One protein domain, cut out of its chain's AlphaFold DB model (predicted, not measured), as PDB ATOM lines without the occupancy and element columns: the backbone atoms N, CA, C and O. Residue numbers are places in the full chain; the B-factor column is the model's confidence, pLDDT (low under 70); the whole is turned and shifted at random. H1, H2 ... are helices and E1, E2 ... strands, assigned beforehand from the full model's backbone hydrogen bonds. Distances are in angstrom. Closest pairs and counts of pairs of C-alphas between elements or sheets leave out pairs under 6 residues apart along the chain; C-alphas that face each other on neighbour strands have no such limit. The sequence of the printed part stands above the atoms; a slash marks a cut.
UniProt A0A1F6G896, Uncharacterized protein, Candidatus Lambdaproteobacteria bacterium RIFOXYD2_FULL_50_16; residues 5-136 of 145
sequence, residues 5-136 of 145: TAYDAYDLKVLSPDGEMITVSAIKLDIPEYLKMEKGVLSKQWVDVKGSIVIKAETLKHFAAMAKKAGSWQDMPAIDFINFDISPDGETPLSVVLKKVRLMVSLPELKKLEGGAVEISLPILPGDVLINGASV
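What this domain is: This is residues 5 to 136 of the 145 residues of an uncharacterized protein of Candidatus Lambdaproteobacteria bacterium RIFOXYD2_FULL_50_16 (UniProt A0A1F6G896). Six strands, E1, E2, E3, E6, E5 and E4, go round in a small barrel, nearly closed, with E1 and E4 side by side at the unpaired seam; helix H1 packs at one end with its residues 57 to 63, and the short H2 lies beyond that same end. E7 adds a short extra strand beside E5, and the long loop of residues 33 to 49 lies toward the other end, so that loop and H2 make the long axis. The printed part has 132 residues, with two named helices and with seven named strands in one branched sheet whose neighbour pairs are antiparallel; along the chain E1, E2 and E3 come first, then H1, then E4 and E5, then H2, and last E6 and E7, and the class is mixed, helices and strands. The whole is compact, with a radius of gyration of the C-alphas of 15.5 A, yet elongated in outline, spanning 49 by 28 by 23 A.

Where its parts are: Begin with the sheet: find C-alpha 5 at (47.051, 33.549, 88.254), where E1, residues 5 to 15, sets out on its 26.6 A; it bends by 78 degrees at residue 11. Next comes E2, residues 21 to 32, the longest strand at 30.3 A, which bends by 67 degrees at residue 25. E3, residues 50 to 56, covers 20.4 A. Look then at E4, residues 79 to 86, 19.5 A long, and at E5, residues 94 to 103, 22.9 A long, which bends by 79 degrees at residue 100. E6 is residues 119 to 125, 19.1 A, and E7 is residues 128 to 131, ending with C-alpha 131 at (52.941, 40.249, 99.643). Of the helices, H1 is residues 57 to 70, starting at C-alpha 57 at (54.602, 10.943, 101.493) and running 19.8 A; H2 is residues 110 to 113.

How they stand to each other: Start with E1, E2 and E3, a meander, each strand the antiparallel neighbour of the one before. In the hairpin of E1 and E2, N 7 and O 29 are 2.8 A apart; in the hairpin of E2 and E3, N 28 and O 52 are 2.8 A apart. On the other side of E3 from E2 you find E6, with N 53 and O 122 at 2.8 A. E6 is staggered: its residues 119 to 124 pair with E3 and its residues 124 to 125 with E5, where N 102 and O 125 are 2.9 A apart. E5 has three neighbours: E4 on one side, in a hairpin with N 82 and O 98 at 2.8 A, and E6 and E7 on the other side, with N 97 and O 130 at 2.9 A for E7. The edge strands E1 and E4 have 10 pairs of C-alphas within 8 A, the closest being those of Ala 9 and Ile 86, 6.1 A apart. H1 is on the sheet at a height of 9.3 A, over none of its strands, but only just: 2 of its C-alphas fall on E2. The closest C-alphas of E2 and H1 are those of Ile 22 and Thr 59, 6.4 A apart. H2 is not on the sheet; it is close to H1 but not clearly touching, the C-alphas of Ala 57 and Leu 113 being the closest at 5.7 A. Every O i to N i+4 pair of H1 is within hydrogen-bond range, while H2 is too short for such a pair.

The domain as a whole: The two C-alphas farthest apart are those of Lys 39 and Lys 111, 50.4 A. The printed part has no cut. The link from E2 to E3 is long, with 17 residues; within it residues 37 to 38 make a short antiparallel pairing with residues 41 to 42. The sheet is strongly twisted, its C-alphas lying up to 9.3 A off its best plane. Mean pLDDT of the printed part is 75.1, and look for values under 70 at residues 5 to 6, 31 to 49, 88 to 92 and 105 to 118.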
ATOM      1  N   THR A   5      45.728  33.944  88.733       62.88
ATOM      2  CA  THR A   5      47.051  33.549  88.254       62.88
ATOM      3  C   THR A   5      47.635  32.559  89.257       62.88
ATOM      4  O   THR A   5      47.679  32.840  90.457       62.88
ATOM      5  N   ALA A   6      48.032  31.386  88.764       67.19
ATOM      6  CA  ALA A   6      48.668  30.353  89.570       67.19
ATOM      7  C   ALA A   6      50.172  30.635  89.679       67.19
ATOM      8  O   ALA A   6      50.842  30.850  88.668       67.19
ATOM      9  N   TYR A   7      50.689  30.614  90.902       71.75
ATOM     10  CA  TYR A   7      52.098  30.819  91.216       71.75
ATOM     11  C   TYR A   7      52.656  29.598  91.929       71.75
ATOM     12  O   TYR A   7      52.119  29.202  92.962       71.75
ATOM     13  N   ASP A   8      53.760  29.062  91.417       78.19
ATOM     14  CA  ASP A   8      54.437  27.906  91.991       78.19
ATOM     15  C   ASP A   8      55.800  28.321  92.569       78.19
ATOM     16  O   ASP A   8      56.590  29.002  91.915       78.19
ATOM     17  N   ALA A   9      56.092  27.880  93.789       78.69
ATOM     18  CA  ALA A   9      57.421  27.938  94.393       78.69
ATOM     19  C   ALA A   9      57.870  26.518  94.745       78.69
ATOM     20  O   ALA A   9      57.076  25.755  95.294       78.69
ATOM     21  N   TYR A  10      59.117  26.161  94.435       80.69
ATOM     22  CA  TYR A  10      59.626  24.786  94.515       80.69
ATOM     23  C   TYR A  10      60.704  24.617  95.592       80.69
ATOM     24  O   TYR A  10      61.351  25.586  95.985       80.69
ATOM     25  N   ASP A  11      60.893  23.374  96.047       77.75
ATOM     26  CA  ASP A  11      61.965  22.951  96.964       77.75
ATOM     27  C   ASP A  11      62.074  23.802  98.242       77.75
ATOM     28  O   ASP A  11      63.147  24.248  98.663       77.75
ATOM     29  N   LEU A  12      60.930  24.011  98.896       82.00
ATOM     30  CA  LEU A  12      60.821  24.849 100.084       82.00
ATOM     31  C   LEU A  12      61.082  24.049 101.363       82.00
ATOM     32  O   LEU A  12      60.594  22.930 101.549       82.00
ATOM     33  N   LYS A  13      61.818  24.665 102.290       82.44
ATOM     34  CA  LYS A  13      61.971  24.175 103.663       82.44
ATOM     35  C   LYS A  13      61.002  24.915 104.571       82.44
ATOM     36  O   LYS A  13      61.006  26.143 104.608       82.44
ATOM     37  N   VAL A  14      60.187  24.166 105.302       84.56
ATOM     38  CA  VAL A  14      59.180  24.711 106.217       84.56
ATOM     39  C   VAL A  14      59.452  24.184 107.616       84.56
ATOM     40  O   VAL A  14      59.759  23.009 107.789       84.56
ATOM     41  N   LEU A  15      59.340  25.049 108.620       85.62
ATOM     42  CA  LEU A  15      59.384  24.626 110.015       85.62
ATOM     43  C   LEU A  15      57.990  24.126 110.409       85.62
ATOM     44  O   LEU A  15      57.028  24.899 110.402       85.62
ATOM     45  N   SER A  16      57.860  22.837 110.710       85.25
ATOM     46  CA  SER A  16      56.613  22.272 111.213       85.25
ATOM     47  C   SER A  16      56.306  22.808 112.620       85.25
ATOM     48  O   SER A  16      57.205  23.269 113.329       85.25
ATOM     49  N   PRO A  17      55.039  22.754 113.066       85.19
ATOM     50  CA  PRO A  17      54.648  23.325 114.358       85.19
ATOM     51  C   PRO A  17      55.308  22.684 115.590       85.19
ATOM     52  O   PRO A  17      55.295  23.269 116.668       85.19
ATOM     53  N   ASP A  18      55.860  21.479 115.458       87.06
ATOM     54  CA  ASP A  18      56.630  20.789 116.499       87.06
ATOM     55  C   ASP A  18      58.139  21.084 116.449       87.06
ATOM     56  O   ASP A  18      58.889  20.572 117.279       87.06
ATOM     57  N   GLY A  19      58.577  21.955 115.532       84.88
ATOM     58  CA  GLY A  19      59.955  22.430 115.428       84.88
ATOM     59  C   GLY A  19      60.845  21.616 114.488       84.88
ATOM     60  O   GLY A  19      62.046  21.881 114.431       84.88
ATOM     61  N   GLU A  20      60.299  20.655 113.740       85.94
ATOM     62  CA  GLU A  20      61.067  19.912 112.738       85.94
ATOM     63  C   GLU A  20      61.144  20.662 111.403       85.94
ATOM     64  O   GLU A  20      60.223  21.355 110.975       85.94
ATOM     65  N   MET A  21      62.277  20.541 110.714       84.12
ATOM     66  CA  MET A  21      62.417  21.093 109.370       84.12
ATOM     67  C   MET A  21      61.911  20.069 108.357       84.12
ATOM     68  O   MET A  21      62.525  19.018 108.182       84.12
ATOM     69  N   ILE A  22      60.827  20.392 107.661       83.19
ATOM     70  CA  ILE A  22      60.234  19.538 106.634       83.19
ATOM     71  C   ILE A  22      60.495  20.088 105.232       83.19
ATOM     72  O   ILE A  22      60.580  21.299 105.016       83.19
ATOM     73  N   THR A  23      60.583  19.181 104.264       79.50
ATOM     74  CA  THR A  23      60.726  19.536 102.848       79.50
ATOM     75  C   THR A  23      59.377  19.452 102.149       79.50
ATOM     76  O   THR A  23      58.647  18.459 102.265       79.50
ATOM     77  N   VAL A  24      59.082  20.500 101.394       82.31
ATOM     78  CA  VAL A  24      57.885  20.682 100.586       82.31
ATOM     79  C   VAL A  24      58.326  20.766  99.130       82.31
ATOM     80  O   VAL A  24      59.204  21.560  98.800       82.31
ATOM     81  N   SER A  25      57.731  19.951  98.260       84.94
ATOM     82  CA  SER A  25      58.100  19.914  96.842       84.94
ATOM     83  C   SER A  25      57.650  21.176  96.115       84.94
ATOM     84  O   SER A  25      58.406  21.734  95.323       84.94
ATOM     85  N   ALA A  26      56.432  21.647  96.401       84.06
ATOM     86  CA  ALA A  26      55.939  22.904  95.858       84.06
ATOM     87  C   ALA A  26      54.885  23.566  96.750       84.06
ATOM     88  O   ALA A  26      54.144  22.889  97.462       84.06
ATOM     89  N   ILE A  27      54.756  24.884  96.656       82.06
ATOM     90  CA  ILE A  27      53.570  25.628  97.090       82.06
ATOM     91  C   ILE A  27      52.965  26.284  95.865       82.06
ATOM     92  O   ILE A  27      53.659  26.992  95.143       82.06
ATOM     93  N   LYS A  28      51.673  26.041  95.662       84.44
ATOM     94  CA  LYS A  28      50.875  26.634  94.594       84.44
ATOM     95  C   LYS A  28      49.918  27.637  95.203       84.44
ATOM     96  O   LYS A  28      49.120  27.256  96.061       84.44
ATOM     97  N   LEU A  29      49.986  28.891  94.784       79.38
ATOM     98  CA  LEU A  29      49.048  29.932  95.186       79.38
ATOM     99  C   LEU A  29      48.241  30.411  93.992       79.38
ATOM    100  O   LEU A  29      48.803  30.809  92.979       79.38
ATOM    101  N   ASP A  30      46.928  30.461  94.164       76.56
ATOM    102  CA  ASP A  30      46.025  31.148  93.256       76.56
ATOM    103  C   ASP A  30      45.830  32.573  93.774       76.56
ATOM    104  O   ASP A  30      45.100  32.818  94.745       76.56
ATOM    105  N   ILE A  31      46.506  33.522  93.128       69.12
ATOM    106  CA  ILE A  31      46.378  34.947  93.432       69.12
ATOM    107  C   ILE A  31      45.507  35.580  92.329       69.12
ATOM    108  O   ILE A  31      45.852  35.506  91.150       69.12
ATOM    109  N   PRO A  32      44.353  36.184  92.662       66.12
ATOM    110  CA  PRO A  32      43.485  36.855  91.697       66.12
ATOM    111  C   PRO A  32      44.202  37.920  90.851       66.12
ATOM    112  O   PRO A  32      44.900  38.779  91.389       66.12
ATOM    113  N   GLU A  33      43.935  37.938  89.539       57.78
ATOM    114  CA  GLU A  33      44.605  38.791  88.529       57.78
ATOM    115  C   GLU A  33      44.551  40.304  88.804       57.78
ATOM    116  O   GLU A  33      45.331  41.081  88.253       57.78
ATOM    117  N   TYR A  34      43.599  40.765  89.618       54.62
ATOM    118  CA  TYR A  34      43.456  42.188  89.922       54.62
ATOM    119  C   TYR A  34      44.429  42.684  90.997       54.62
ATOM    120  O   TYR A  34      44.426  43.888  91.255       54.62
ATOM    121  N   LEU A  35      45.255  41.816  91.596       57.38
ATOM    122  CA  LEU A  35      46.438  42.204  92.376       57.38
ATOM    123  C   LEU A  35      47.580  42.561  91.436       57.38
ATOM    124  O   LEU A  35      48.552  41.830  91.292       57.38
ATOM    125  N   LYS A  36      47.466  43.716  90.792       55.56
ATOM    126  CA  LYS A  36      48.609  44.310  90.109       55.56
ATOM    127  C   LYS A  36      49.344  45.191  91.103       55.56
ATOM    128  O   LYS A  36      48.742  46.056  91.743       55.56
ATOM    129  N   MET A  37      50.645  44.959  91.243       55.78
ATOM    130  CA  MET A  37      51.522  45.920  91.895       55.78
ATOM    131  C   MET A  37      51.804  47.058  90.920       55.78
ATOM    132  O   MET A  37      52.605  46.923  90.000       55.78
ATOM    133  N   GLU A  38      51.172  48.205  91.139       55.47
ATOM    134  CA  GLU A  38      51.512  49.427  90.417       55.47
ATOM    135  C   GLU A  38      52.388  50.296  91.320       55.47
ATOM    136  O   GLU A  38      51.970  50.732  92.391       55.47
ATOM    137  N   LYS A  39      53.636  50.550  90.900       51.84
ATOM    138  CA  LYS A  39      54.574  51.458  91.594       51.84
ATOM    139  C   LYS A  39      54.823  51.111  93.076       51.84
ATOM    140  O   LYS A  39      54.955  52.006  93.906       51.84
ATOM    141  N   GLY A  40      54.886  49.823  93.417       50.72
ATOM    142  CA  GLY A  40      55.126  49.386  94.801       50.72
ATOM    143  C   GLY A  40      53.875  49.358  95.686       50.72
ATOM    144  O   GLY A  40      53.985  49.056  96.871       50.72
ATOM    145  N   VAL A  41      52.695  49.657  95.134       50.97
ATOM    146  CA  VAL A  41      51.422  49.662  95.860       50.97
ATOM    147  C   VAL A  41      50.497  48.606  95.266       50.97
ATOM    148  O   VAL A  41      50.352  48.490  94.050       50.97
ATOM    149  N   LEU A  42      49.869  47.820  96.136       58.66
ATOM    150  CA  LEU A  42      48.845  46.862  95.737       58.66
ATOM    151  C   LEU A  42      47.574  47.615  95.339       58.66
ATOM    152  O   LEU A  42      47.023  48.382  96.131       58.66
ATOM    153  N   SER A  43      47.089  47.361  94.127       54.31
ATOM    154  CA  SER A  43      45.861  47.951  93.573       54.31
ATOM    155  C   SER A  43      44.611  47.704  94.435       54.31
ATOM    156  O   SER A  43      43.687  48.520  94.423       54.31
ATOM    157  N   LYS A  44      44.566  46.598  95.193       58.75
ATOM    158  CA  LYS A  44      43.548  46.290  96.212       58.75
ATOM    159  C   LYS A  44      44.157  45.496  97.365       58.75
ATOM    160  O   LYS A  44      44.981  44.617  97.154       58.75
ATOM    161  N   GLN A  45      43.692  45.778  98.581       54.91
ATOM    162  CA  GLN A  45      44.184  45.153  99.814       54.91
ATOM    163  C   GLN A  45      43.475  43.834 100.171       54.91
ATOM    164  O   GLN A  45      43.772  43.274 101.220       54.91
ATOM    165  N   TRP A  46      42.474  43.375  99.404       64.12
ATOM    166  CA  TRP A  46      41.575  42.297  99.849       64.12
ATOM    167  C   TRP A  46      41.490  41.174  98.825       64.12
ATOM    168  O   TRP A  46      41.100  41.405  97.677       64.12
ATOM    169  N   VAL A  47      41.825  39.963  99.266       62.25
ATOM    170  CA  VAL A  47      42.001  38.808  98.393       62.25
ATOM    171  C   VAL A  47      41.627  37.521  99.121       62.25
ATOM    172  O   VAL A  47      42.042  37.306 100.258       62.25
ATOM    173  N   ASP A  48      40.875  36.649  98.451       63.88
ATOM    174  CA  ASP A  48      40.718  35.254  98.869       63.88
ATOM    175  C   ASP A  48      41.871  34.442  98.264       63.88
ATOM    176  O   ASP A  48      41.760  33.920  97.154       63.88
ATOM    177  N   VAL A  49      43.023  34.446  98.943       67.06
ATOM    178  CA  VAL A  49      44.199  33.680  98.509       67.06
ATOM    179  C   VAL A  49      43.936  32.211  98.801       67.06
ATOM    180  O   VAL A  49      43.884  31.794  99.961       67.06
ATOM    181  N   LYS A  50      43.794  31.424  97.738       74.19
ATOM    182  CA  LYS A  50      43.716  29.967  97.828       74.19
ATOM    183  C   LYS A  50      45.069  29.389  97.483       74.19
ATOM    184  O   LYS A  50      45.810  29.949  96.683       74.19
ATOM    185  N   GLY A  51      45.400  28.269  98.099       79.62
ATOM    186  CA  GLY A  51      46.643  27.600  97.787       79.62
ATOM    187  C   GLY A  51      46.591  26.122  98.073       79.62
ATOM    188  O   GLY A  51      45.708  25.616  98.771       79.62
ATOM    189  N   SER A  52      47.595  25.436  97.558       83.06
ATOM    190  CA  SER A  52      47.893  24.064  97.917       83.06
ATOM    191  C   SER A  52      49.385  23.884  98.133       83.06
ATOM    192  O   SER A  52      50.209  24.617  97.593       83.06
ATOM    193  N   ILE A  53      49.729  22.906  98.956       82.56
ATOM    194  CA  ILE A  53      51.096  22.501  99.224       82.56
ATOM    195  C   ILE A  53      51.286  21.084  98.704       82.56
ATOM    196  O   ILE A  53      50.506  20.185  99.017       82.56
ATOM    197  N   VAL A  54      52.303  20.889  97.879       84.06
ATOM    198  CA  VAL A  54      52.705  19.588  97.361       84.06
ATOM    199  C   VAL A  54      53.786  19.046  98.278       84.06
ATOM    200  O   VAL A  54      54.883  19.600  98.363       84.06
ATOM    201  N   ILE A  55      53.470  17.968  98.988       82.56
ATOM    202  CA  ILE A  55      54.377  17.343  99.950       82.56
ATOM    203  C   ILE A  55      54.673  15.897  99.580       82.56
ATOM    204  O   ILE A  55      53.849  15.201  98.982       82.56
ATOM    205  N   LYS A  56      55.848  15.428 100.001       80.44
ATOM    206  CA  LYS A  56      56.235  14.019  99.905       80.44
ATOM    207  C   LYS A  56      55.459  13.177 100.918       80.44
ATOM    208  O   LYS A  56      55.093  13.656 101.994       80.44
ATOM    209  N   ALA A  57      55.273  11.896 100.608       78.19
ATOM    210  CA  ALA A  57      54.602  10.943 101.493       78.19
ATOM    211  C   ALA A  57      55.224  10.869 102.904       78.19
ATOM    212  O   ALA A  57      54.498  10.704 103.881       78.19
ATOM    213  N   GLU A  58      56.546  11.016 103.036       77.81
ATOM    214  CA  GLU A  58      57.236  11.057 104.337       77.81
ATOM    215  C   GLU A  58      56.830  12.280 105.165       77.81
ATOM    216  O   GLU A  58      56.435  12.139 106.321       77.81
ATOM    217  N   THR A  59      56.813  13.464 104.548       82.69
ATOM    218  CA  THR A  59      56.330  14.701 105.173       82.69
ATOM    219  C   THR A  59      54.859  14.580 105.589       82.69
ATOM    220  O   THR A  59      54.468  15.045 106.656       82.69
ATOM    221  N   LEU A  60      54.024  13.898 104.795       81.44
ATOM    222  CA  LEU A  60      52.635  13.638 105.181       81.44
ATOM    223  C   LEU A  60      52.532  12.700 106.393       81.44
ATOM    224  O   LEU A  60      51.672  12.911 107.249       81.44
ATOM    225  N   LYS A  61      53.393  11.677 106.492       81.12
ATOM    226  CA  LYS A  61      53.446  10.788 107.668       81.12
ATOM    227  C   LYS A  61      53.804  11.566 108.932       81.12
ATOM    228  O   LYS A  61      53.199  11.300 109.970       81.12
ATOM    229  N   HIS A  62      54.711  12.540 108.828       84.75
ATOM    230  CA  HIS A  62      55.033  13.460 109.923       84.75
ATOM    231  C   HIS A  62      53.784  14.200 110.412       84.75
ATOM    232  O   HIS A  62      53.368  14.048 111.560       84.75
ATOM    233  N   PHE A  63      53.090  14.893 109.506       83.69
ATOM    234  CA  PHE A  63      51.858  15.608 109.851       83.69
ATOM    235  C   PHE A  63      50.749  14.688 110.380       83.69
ATOM    236  O   PHE A  63      50.030  15.055 111.308       83.69
ATOM    237  N   ALA A  64      50.627  13.470 109.852       81.38
ATOM    238  CA  ALA A  64      49.668  12.490 110.355       81.38
ATOM    239  C   ALA A  64      49.996  12.035 111.788       81.38
ATOM    240  O   ALA A  64      49.084  11.845 112.597       81.38
ATOM    241  N   ALA A  65      51.279  11.885 112.130       83.69
ATOM    242  CA  ALA A  65      51.710  11.587 113.493       83.69
ATOM    243  C   ALA A  65      51.407  12.754 114.448       83.69
ATOM    244  O   ALA A  65      50.911  12.522 115.555       83.69
ATOM    245  N   MET A  66      51.614  13.997 114.001       85.31
ATOM    246  CA  MET A  66      51.238  15.197 114.755       85.31
ATOM    247  C   MET A  66      49.728  15.260 115.008       85.31
ATOM    248  O   MET A  66      49.309  15.424 116.153       85.31
ATOM    249  N   ALA A  67      48.907  15.060 113.973       83.25
ATOM    250  CA  ALA A  67      47.450  15.029 114.095       83.25
ATOM    251  C   ALA A  67      46.981  13.916 115.047       83.25
ATOM    252  O   ALA A  67      46.102  14.130 115.880       83.25
ATOM    253  N   LYS A  68      47.614  12.735 114.995       83.75
ATOM    254  CA  LYS A  68      47.339  11.638 115.936       83.75
ATOM    255  C   LYS A  68      47.661  12.022 117.383       83.75
ATOM    256  O   LYS A  68      46.905  11.658 118.279       83.75
ATOM    257  N   LYS A  69      48.758  12.751 117.620       86.88
ATOM    258  CA  LYS A  69      49.135  13.257 118.952       86.88
ATOM    259  C   LYS A  69      48.195  14.365 119.439       86.88
ATOM    260  O   LYS A  69      47.914  14.425 120.630       86.88
ATOM    261  N   ALA A  70      47.707  15.209 118.530       83.75
ATOM    262  CA  ALA A  70      46.746  16.272 118.819       83.75
ATOM    263  C   ALA A  70      45.311  15.758 119.041       83.75
ATOM    264  O   ALA A  70      44.486  16.471 119.599       83.75
ATOM    265  N   GLY A  71      45.007  14.525 118.627       82.44
ATOM    266  CA  GLY A  71      43.677  13.914 118.725       82.44
ATOM    267  C   GLY A  71      42.852  14.056 117.444       82.44
ATOM    268  O   GLY A  71      42.032  13.184 117.148       82.44
ATOM    269  N   SER A  72      43.116  15.079 116.630       80.50
ATOM    270  CA  SER A  72      42.541  15.228 115.294       80.50
ATOM    271  C   SER A  72      43.400  16.115 114.381       80.50
ATOM    272  O   SER A  72      44.301  16.823 114.827       80.50
ATOM    273  N   TRP A  73      43.089  16.120 113.081       79.00
ATOM    274  CA  TRP A  73      43.670  17.072 112.121       79.00
ATOM    275  C   TRP A  73      43.262  18.525 112.396       79.00
ATOM    276  O   TRP A  73      44.005  19.439 112.055       79.00
ATOM    277  N   GLN A  74      42.089  18.742 112.999       77.62
ATOM    278  CA  GLN A  74      41.562  20.076 113.307       77.62
ATOM    279  C   GLN A  74      42.257  20.685 114.527       77.62
ATOM    280  O   GLN A  74      42.399  21.905 114.606       77.62
ATOM    281  N   ASP A  75      42.722  19.824 115.433       82.75
ATOM    282  CA  ASP A  75      43.468  20.188 116.638       82.75
ATOM    283  C   ASP A  75      44.977  20.304 116.379       82.75
ATOM    284  O   ASP A  75      45.734  20.725 117.257       82.75
ATOM    285  N   MET A  76      45.438  19.940 115.175       84.38
ATOM    286  CA  MET A  76      46.833  20.114 114.789       84.38
ATOM    287  C   MET A  76      47.179  21.613 114.785       84.38
ATOM    288  O   MET A  76      46.475  22.404 114.146       84.38
ATOM    289  N   PRO A  77      48.269  22.030 115.455       86.56
ATOM    290  CA  PRO A  77      48.687  23.422 115.436       86.56
ATOM    291  C   PRO A  77      48.967  23.907 114.008       86.56
ATOM    292  O   PRO A  77      49.437  23.153 113.155       86.56
ATOM    293  N   ALA A  78      48.683  25.181 113.745       87.81
ATOM    294  CA  ALA A  78      48.993  25.799 112.461       87.81
ATOM    295  C   ALA A  78      50.510  25.982 112.290       87.81
ATOM    296  O   ALA A  78      51.222  26.225 113.264       87.81
ATOM    297  N   ILE A  79      50.990  25.936 111.048       88.06
ATOM    298  CA  ILE A  79      52.359  26.335 110.702       88.06
ATOM    299  C   ILE A  79      52.462  27.849 110.901       88.06
ATOM    300  O   ILE A  79      51.664  28.608 110.346       88.06
ATOM    301  N   ASP A  80      53.423  28.298 111.706       86.00
ATOM    302  CA  ASP A  80      53.489  29.699 112.129       86.00
ATOM    303  C   ASP A  80      53.696  30.661 110.967       86.00
ATOM    304  O   ASP A  80      52.969  31.654 110.854       86.00
ATOM    305  N   PHE A  81      54.650  30.352 110.092       86.88
ATOM    306  CA  PHE A  81      54.866  31.087 108.859       86.88
ATOM    307  C   PHE A  81      55.510  30.217 107.778       86.88
ATOM    308  O   PHE A  81      56.243  29.273 108.064       86.88
ATOM    309  N   ILE A  82      55.252  30.578 106.526       87.31
ATOM    310  CA  ILE A  82      55.915  30.050 105.336       87.31
ATOM    311  C   ILE A  82      56.328  31.261 104.504       87.31
ATOM    312  O   ILE A  82      55.479  32.098 104.198       87.31
ATOM    313  N   ASN A  83      57.611  31.361 104.161       87.50
ATOM    314  CA  ASN A  83      58.142  32.440 103.334       87.50
ATOM    315  C   ASN A  83      58.728  31.868 102.043       87.50
ATOM    316  O   ASN A  83      59.477  30.892 102.098       87.50
ATOM    317  N   PHE A  84      58.382  32.463 100.909       86.44
ATOM    318  CA  PHE A  84      58.897  32.085  99.599       86.44
ATOM    319  C   PHE A  84      58.745  33.230  98.606       86.44
ATOM    320  O   PHE A  84      57.890  34.100  98.766       86.44
ATOM    321  N   ASP A  85      59.555  33.192  97.556       82.06
ATOM    322  CA  ASP A  85      59.464  34.141  96.457       82.06
ATOM    323  C   ASP A  85      58.703  33.510  95.288       82.06
ATOM    324  O   ASP A  85      58.909  32.343  94.950       82.06
ATOM    325  N   ILE A  86      57.829  34.291  94.657       76.88
ATOM    326  CA  ILE A  86      57.172  33.944  93.393       76.88
ATOM    327  C   ILE A  86      57.657  34.914  92.319       76.88
ATOM    328  O   ILE A  86      57.792  36.109  92.569       76.88
ATOM    329  N   SER A  87      57.939  34.412  91.119       73.50
ATOM    330  CA  SER A  87      58.364  35.243  89.986       73.50
ATOM    331  C   SER A  87      57.326  35.137  88.872       73.50
ATOM    332  O   SER A  87      57.343  34.146  88.144       73.50
ATOM    333  N   PRO A  88      56.394  36.103  88.748       67.25
ATOM    334  CA  PRO A  88      55.536  36.192  87.572       67.25
ATOM    335  C   PRO A  88      56.390  36.420  86.316       67.25
ATOM    336  O   PRO A  88      57.401  37.126  86.374       67.25
ATOM    337  N   ASP A  89      55.981  35.858  85.178       66.25
ATOM    338  CA  ASP A  89      56.708  36.004  83.913       66.25
ATOM    339  C   ASP A  89      56.923  37.481  83.550       66.25
ATOM    340  O   ASP A  89      55.978  38.232  83.310       66.25
ATOM    341  N   GLY A  90      58.190  37.898  83.483       63.00
ATOM    342  CA  GLY A  90      58.572  39.264  83.116       63.00
ATOM    343  C   GLY A  90      58.339  40.326  84.199       63.00
ATOM    344  O   GLY A  90      58.531  41.509  83.914       63.00
ATOM    345  N   GLU A  91      57.967  39.941  85.423       65.12
ATOM    346  CA  GLU A  91      57.763  40.864  86.544       65.12
ATOM    347  C   GLU A  91      58.851  40.735  87.624       65.12
ATOM    348  O   GLU A  91      59.686  39.830  87.624       65.12
ATOM    349  N   THR A  92      58.871  41.694  88.556       67.19
ATOM    350  CA  THR A  92      59.774  41.643  89.716       67.19
ATOM    351  C   THR A  92      59.333  40.519  90.660       67.19
ATOM    352  O   THR A  92      58.129  40.407  90.904       67.19
ATOM    353  N   PRO A  93      60.263  39.728  91.230       74.44
ATOM    354  CA  PRO A  93      59.921  38.731  92.234       74.44
ATOM    355  C   PRO A  93      59.101  39.340  93.377       74.44
ATOM    356  O   PRO A  93      59.411  40.426  93.876       74.44
ATOM    357  N   LEU A  94      58.052  38.634  93.784       76.75
ATOM    358  CA  LEU A  94      57.224  38.982  94.928       76.75
ATOM    359  C   LEU A  94      57.609  38.077  96.093       76.75
ATOM    360  O   LEU A  94      57.561  36.855  95.966       76.75
ATOM    361  N   SER A  95      57.935  38.676  97.234       83.88
ATOM    362  CA  SER A  95      58.143  37.934  98.473       83.88
ATOM    363  C   SER A  95      56.799  37.708  99.156       83.88
ATOM    364  O   SER A  95      56.078  38.665  99.463       83.88
ATOM    365  N   VAL A  96      56.441  36.445  99.371       84.62
ATOM    366  CA  VAL A  96      55.162  36.035  99.950       84.62
ATOM    367  C   VAL A  96      55.392  35.395 101.309       84.62
ATOM    368  O   VAL A  96      56.095  34.395 101.440       84.62
ATOM    369  N   VAL A  97      54.722  35.935 102.327       88.00
ATOM    370  CA  VAL A  97      54.697  35.360 103.673       88.00
ATOM    371  C   VAL A  97      53.278  34.931 104.005       88.00
ATOM    372  O   VAL A  97      52.392  35.765 104.188       88.00
ATOM    373  N   LEU A  98      53.068  33.629 104.145       87.75
ATOM    374  CA  LEU A  98      51.847  33.067 104.712       87.75
ATOM    375  C   LEU A  98      52.043  32.919 106.220       87.75
ATOM    376  O   LEU A  98      53.070  32.394 106.643       87.75
ATOM    377  N   LYS A  99      51.082  33.343 107.040       87.50
ATOM    378  CA  LYS A  99      51.111  33.154 108.500       87.50
ATOM    379  C   LYS A  99      49.966  32.268 108.960       87.50
ATOM    380  O   LYS A  99      48.885  32.294 108.372       87.50
ATOM    381  N   LYS A 100      50.190  31.531 110.052       87.81
ATOM    382  CA  LYS A 100      49.190  30.662 110.702       87.81
ATOM    383  C   LYS A 100      48.496  29.736 109.696       87.81
ATOM    384  O   LYS A 100      47.272  29.649 109.651       87.81
ATOM    385  N   VAL A 101      49.299  29.062 108.878       85.88
ATOM    386  CA  VAL A 101      48.832  28.209 107.783       85.88
ATOM    387  C   VAL A 101      48.291  26.899 108.338       85.88
ATOM    388  O   VAL A 101      49.003  26.151 109.011       85.88
ATOM    389  N   ARG A 102      47.028  26.603 108.038       85.25
ATOM    390  CA  ARG A 102      46.401  25.319 108.356       85.25
ATOM    391  C   ARG A 102      46.413  24.418 107.131       85.25
ATOM    392  O   ARG A 102      46.069  24.854 106.035       85.25
ATOM    393  N   LEU A 103      46.775  23.158 107.334       80.25
ATOM    394  CA  LEU A 103      46.671  22.130 106.304       80.25
ATOM    395  C   LEU A 103      45.270  21.527 106.348       80.25
ATOM    396  O   LEU A 103      44.847  21.002 107.377       80.25
ATOM    397  N   MET A 104      44.555  21.590 105.231       76.19
ATOM    398  CA  MET A 104      43.235  20.987 105.100       76.19
ATOM    399  C   MET A 104      43.401  19.603 104.488       76.19
ATOM    400  O   MET A 104      43.529  19.454 103.277       76.19
ATOM    401  N   VAL A 105      43.416  18.574 105.329       68.50
ATOM    402  CA  VAL A 105      43.550  17.192 104.863       68.50
ATOM    403  C   VAL A 105      42.194  16.503 104.927       68.50
ATOM    404  O   VAL A 105      41.675  16.226 106.006       68.50
ATOM    405  N   SER A 106      41.626  16.163 103.770       60.34
ATOM    406  CA  SER A 106      40.690  15.040 103.697       60.34
ATOM    407  C   SER A 106      41.539  13.776 103.701       60.34
ATOM    408  O   SER A 106      42.330  13.622 102.773       60.34
ATOM    409  N   LEU A 107      41.423  12.932 104.736       54.34
ATOM    410  CA  LEU A 107      42.194  11.691 104.903       54.34
ATOM    411  C   LEU A 107      42.432  11.006 103.543       54.34
ATOM    412  O   LEU A 107      41.500  10.393 103.014       54.34
ATOM    413  N   PRO A 108      43.641  11.091 102.952       55.28
ATOM    414  CA  PRO A 108      43.960  10.202 101.856       55.28
ATOM    415  C   PRO A 108      43.953   8.795 102.444       55.28
ATOM    416  O   PRO A 108      44.369   8.592 103.589       55.28
ATOM    417  N   GLU A 109      43.454   7.815 101.694       55.44
ATOM    418  CA  GLU A 109      43.577   6.420 102.103       55.44
ATOM    419  C   GLU A 109      45.055   6.158 102.409       55.44
ATOM    420  O   GLU A 109      45.881   6.172 101.501       55.44
ATOM    421  N   LEU A 110      45.396   5.953 103.688       54.19
ATOM    422  CA  LEU A 110      46.784   5.801 104.150       54.19
ATOM    423  C   LEU A 110      47.528   4.695 103.379       54.19
ATOM    424  O   LEU A 110      48.740   4.767 103.207       54.19
ATOM    425  N   LYS A 111      46.780   3.730 102.828       54.66
ATOM    426  CA  LYS A 111      47.267   2.674 101.930       54.66
ATOM    427  C   LYS A 111      47.931   3.202 100.647       54.66
ATOM    428  O   LYS A 111      48.772   2.520 100.080       54.66
ATOM    429  N   LYS A 112      47.608   4.419 100.195       55.62
ATOM    430  CA  LYS A 112      48.233   5.065  99.026       55.62
ATOM    431  C   LYS A 112      49.614   5.663  99.331       55.62
ATOM    432  O   LYS A 112      50.296   6.096  98.408       55.62
ATOM    433  N   LEU A 113      50.046   5.673 100.599       60.84
ATOM    434  CA  LEU A 113      51.332   6.242 101.038       60.84
ATOM    435  C   LEU A 113      52.476   5.218 101.108       60.84
ATOM    436  O   LEU A 113      53.598   5.577 101.473       60.84
ATOM    437  N   GLU A 114      52.219   3.949 100.779       56.56
ATOM    438  CA  GLU A 114      53.211   2.866 100.872       56.56
ATOM    439  C   GLU A 114      54.188   2.813  99.677       56.56
ATOM    440  O   GLU A 114      55.136   2.037  99.697       56.56
ATOM    441  N   GLY A 115      54.024   3.680  98.669       57.16
ATOM    442  CA  GLY A 115      54.822   3.677  97.431       57.16
ATOM    443  C   GLY A 115      56.032   4.620  97.371       57.16
ATOM    444  O   GLY A 115      56.664   4.703  96.323       57.16
ATOM    445  N   GLY A 116      56.353   5.356  98.443       52.94
ATOM    446  CA  GLY A 116      57.598   6.138  98.604       52.94
ATOM    447  C   GLY A 116      57.765   7.404  97.743       52.94
ATOM    448  O   GLY A 116      58.272   8.402  98.243       52.94
ATOM    449  N   ALA A 117      57.294   7.413  96.495       57.72
ATOM    450  CA  ALA A 117      57.478   8.518  95.544       57.72
ATOM    451  C   ALA A 117      56.205   9.345  95.283       57.72
ATOM    452  O   ALA A 117      56.160  10.146  94.354       57.72
ATOM    453  N   VAL A 118      55.145   9.134  96.068       69.81
ATOM    454  CA  VAL A 118      53.869   9.825  95.857       69.81
ATOM    455  C   VAL A 118      53.952  11.235  96.437       69.81
ATOM    456  O   VAL A 118      54.109  11.412  97.648       69.81
ATOM    457  N   GLU A 119      53.830  12.228  95.563       75.38
ATOM    458  CA  GLU A 119      53.580  13.613  95.942       75.38
ATOM    459  C   GLU A 119      52.078  13.857  96.069       75.38
ATOM    460  O   GLU A 119      51.278  13.374  95.264       75.38
ATOM    461  N   ILE A 120      51.684  14.590  97.108       77.19
ATOM    462  CA  ILE A 120      50.279  14.850  97.423       77.19
ATOM    463  C   ILE A 120      50.083  16.347  97.539       77.19
ATOM    464  O   ILE A 120      50.771  17.005  98.316       77.19
ATOM    465  N   SER A 121      49.116  16.861  96.781       81.00
ATOM    466  CA  SER A 121      48.654  18.235  96.911       81.00
ATOM    467  C   SER A 121      47.598  18.324  98.011       81.00
ATOM    468  O   SER A 121      46.561  17.660  97.945       81.00
ATOM    469  N   LEU A 122      47.877  19.129  99.032       79.94
ATOM    470  CA  LEU A 122      46.967  19.420 100.133       79.94
ATOM    471  C   LEU A 122      46.538  20.885 100.074       79.94
ATOM    472  O   LEU A 122      47.404  21.755 100.006       79.94
ATOM    473  N   PRO A 123      45.236  21.195 100.154       82.50
ATOM    474  CA  PRO A 123      44.798  22.574 100.292       82.50
ATOM    475  C   PRO A 123      45.352  23.208 101.575       82.50
ATOM    476  O   PRO A 123      45.391  22.575 102.636       82.50
ATOM    477  N   ILE A 124      45.750  24.474 101.481       83.94
ATOM    478  CA  ILE A 124      46.197  25.270 102.625       83.94
ATOM    479  C   ILE A 124      45.234  26.425 102.879       83.94
ATOM    480  O   ILE A 124      44.702  27.026 101.947       83.94
ATOM    481  N   LEU A 125      45.032  26.739 104.155       83.25
ATOM    482  CA  LEU A 125      44.262  27.891 104.601       83.25
ATOM    483  C   LEU A 125      45.186  28.823 105.399       83.25
ATOM    484  O   LEU A 125      45.463  28.536 106.569       83.25
ATOM    485  N   PRO A 126      45.721  29.894 104.786       79.88
ATOM    486  CA  PRO A 126      46.517  30.883 105.503       79.88
ATOM    487  C   PRO A 126      45.626  31.739 106.413       79.88
ATOM    488  O   PRO A 126      44.502  32.079 106.049       79.88
ATOM    489  N   GLY A 127      46.134  32.096 107.595       79.00
ATOM    490  CA  GLY A 127      45.490  33.073 108.475       79.00
ATOM    491  C   GLY A 127      45.716  34.504 107.986       79.00
ATOM    492  O   GLY A 127      44.756  35.237 107.789       79.00
ATOM    493  N   ASP A 128      46.981  34.852 107.719       79.38
ATOM    494  CA  ASP A 128      47.363  36.090 107.031       79.38
ATOM    495  C   ASP A 128      48.247  35.769 105.820       79.38
ATOM    496  O   ASP A 128      49.005  34.797 105.823       79.38
ATOM    497  N   VAL A 129      48.197  36.632 104.809       80.81
ATOM    498  CA  VAL A 129      49.072  36.611 103.634       80.81
ATOM    499  C   VAL A 129      49.668  37.998 103.483       80.81
ATOM    500  O   VAL A 129      48.932  38.985 103.418       80.81
ATOM    501  N   LEU A 130      50.994  38.067 103.442       81.75
ATOM    502  CA  LEU A 130      51.744  39.275 103.144       81.75
ATOM    503  C   LEU A 130      52.388  39.131 101.771       81.75
ATOM    504  O   LEU A 130      53.070  38.139 101.526       81.75
ATOM    505  N   ILE A 131      52.222  40.135 100.916       80.06
ATOM    506  CA  ILE A 131      52.941  40.249  99.643       80.06
ATOM    507  C   ILE A 131      53.827  41.487  99.742       80.06
ATOM    508  O   ILE A 131      53.327  42.587  99.984       80.06
ATOM    509  N   ASN A 132      55.145  41.303  99.636       80.12
ATOM    510  CA  ASN A 132      56.154  42.346  99.855       80.12
ATOM    511  C   ASN A 132      55.945  43.125 101.169       80.12
ATOM    512  O   ASN A 132      56.130  44.338 101.243       80.12
ATOM    513  N   GLY A 133      55.517  42.414 102.217       74.06
ATOM    514  CA  GLY A 133      55.260  42.968 103.549       74.06
ATOM    515  C   GLY A 133      53.873  43.594 103.754       74.06
ATOM    516  O   GLY A 133      53.512  43.869 104.898       74.06
ATOM    517  N   ALA A 134      53.066  43.774 102.706       74.25
ATOM    518  CA  ALA A 134      51.707  44.304 102.819       74.25
ATOM    519  C   ALA A 134      50.679  43.178 103.016       74.25
ATOM    520  O   ALA A 134      50.682  42.205 102.265       74.25
ATOM    521  N   SER A 135      49.789  43.312 104.008       74.62
ATOM    522  CA  SER A 135      48.716  42.334 104.245       74.62
ATOM    523  C   SER A 135      47.624  42.429 103.185       74.62
ATOM    524  O   SER A 135      47.180  43.531 102.857       74.62
ATOM    525  N   VAL A 136      47.196  41.271 102.673       72.25
ATOM    526  CA  VAL A 136      46.205  41.168 101.588       72.25
ATOM    527  C   VAL A 136      44.972  40.324 101.926       72.25
ATOM    528  O   VAL A 136      44.091  40.141 101.085       72.25
TER     529      VAL A 136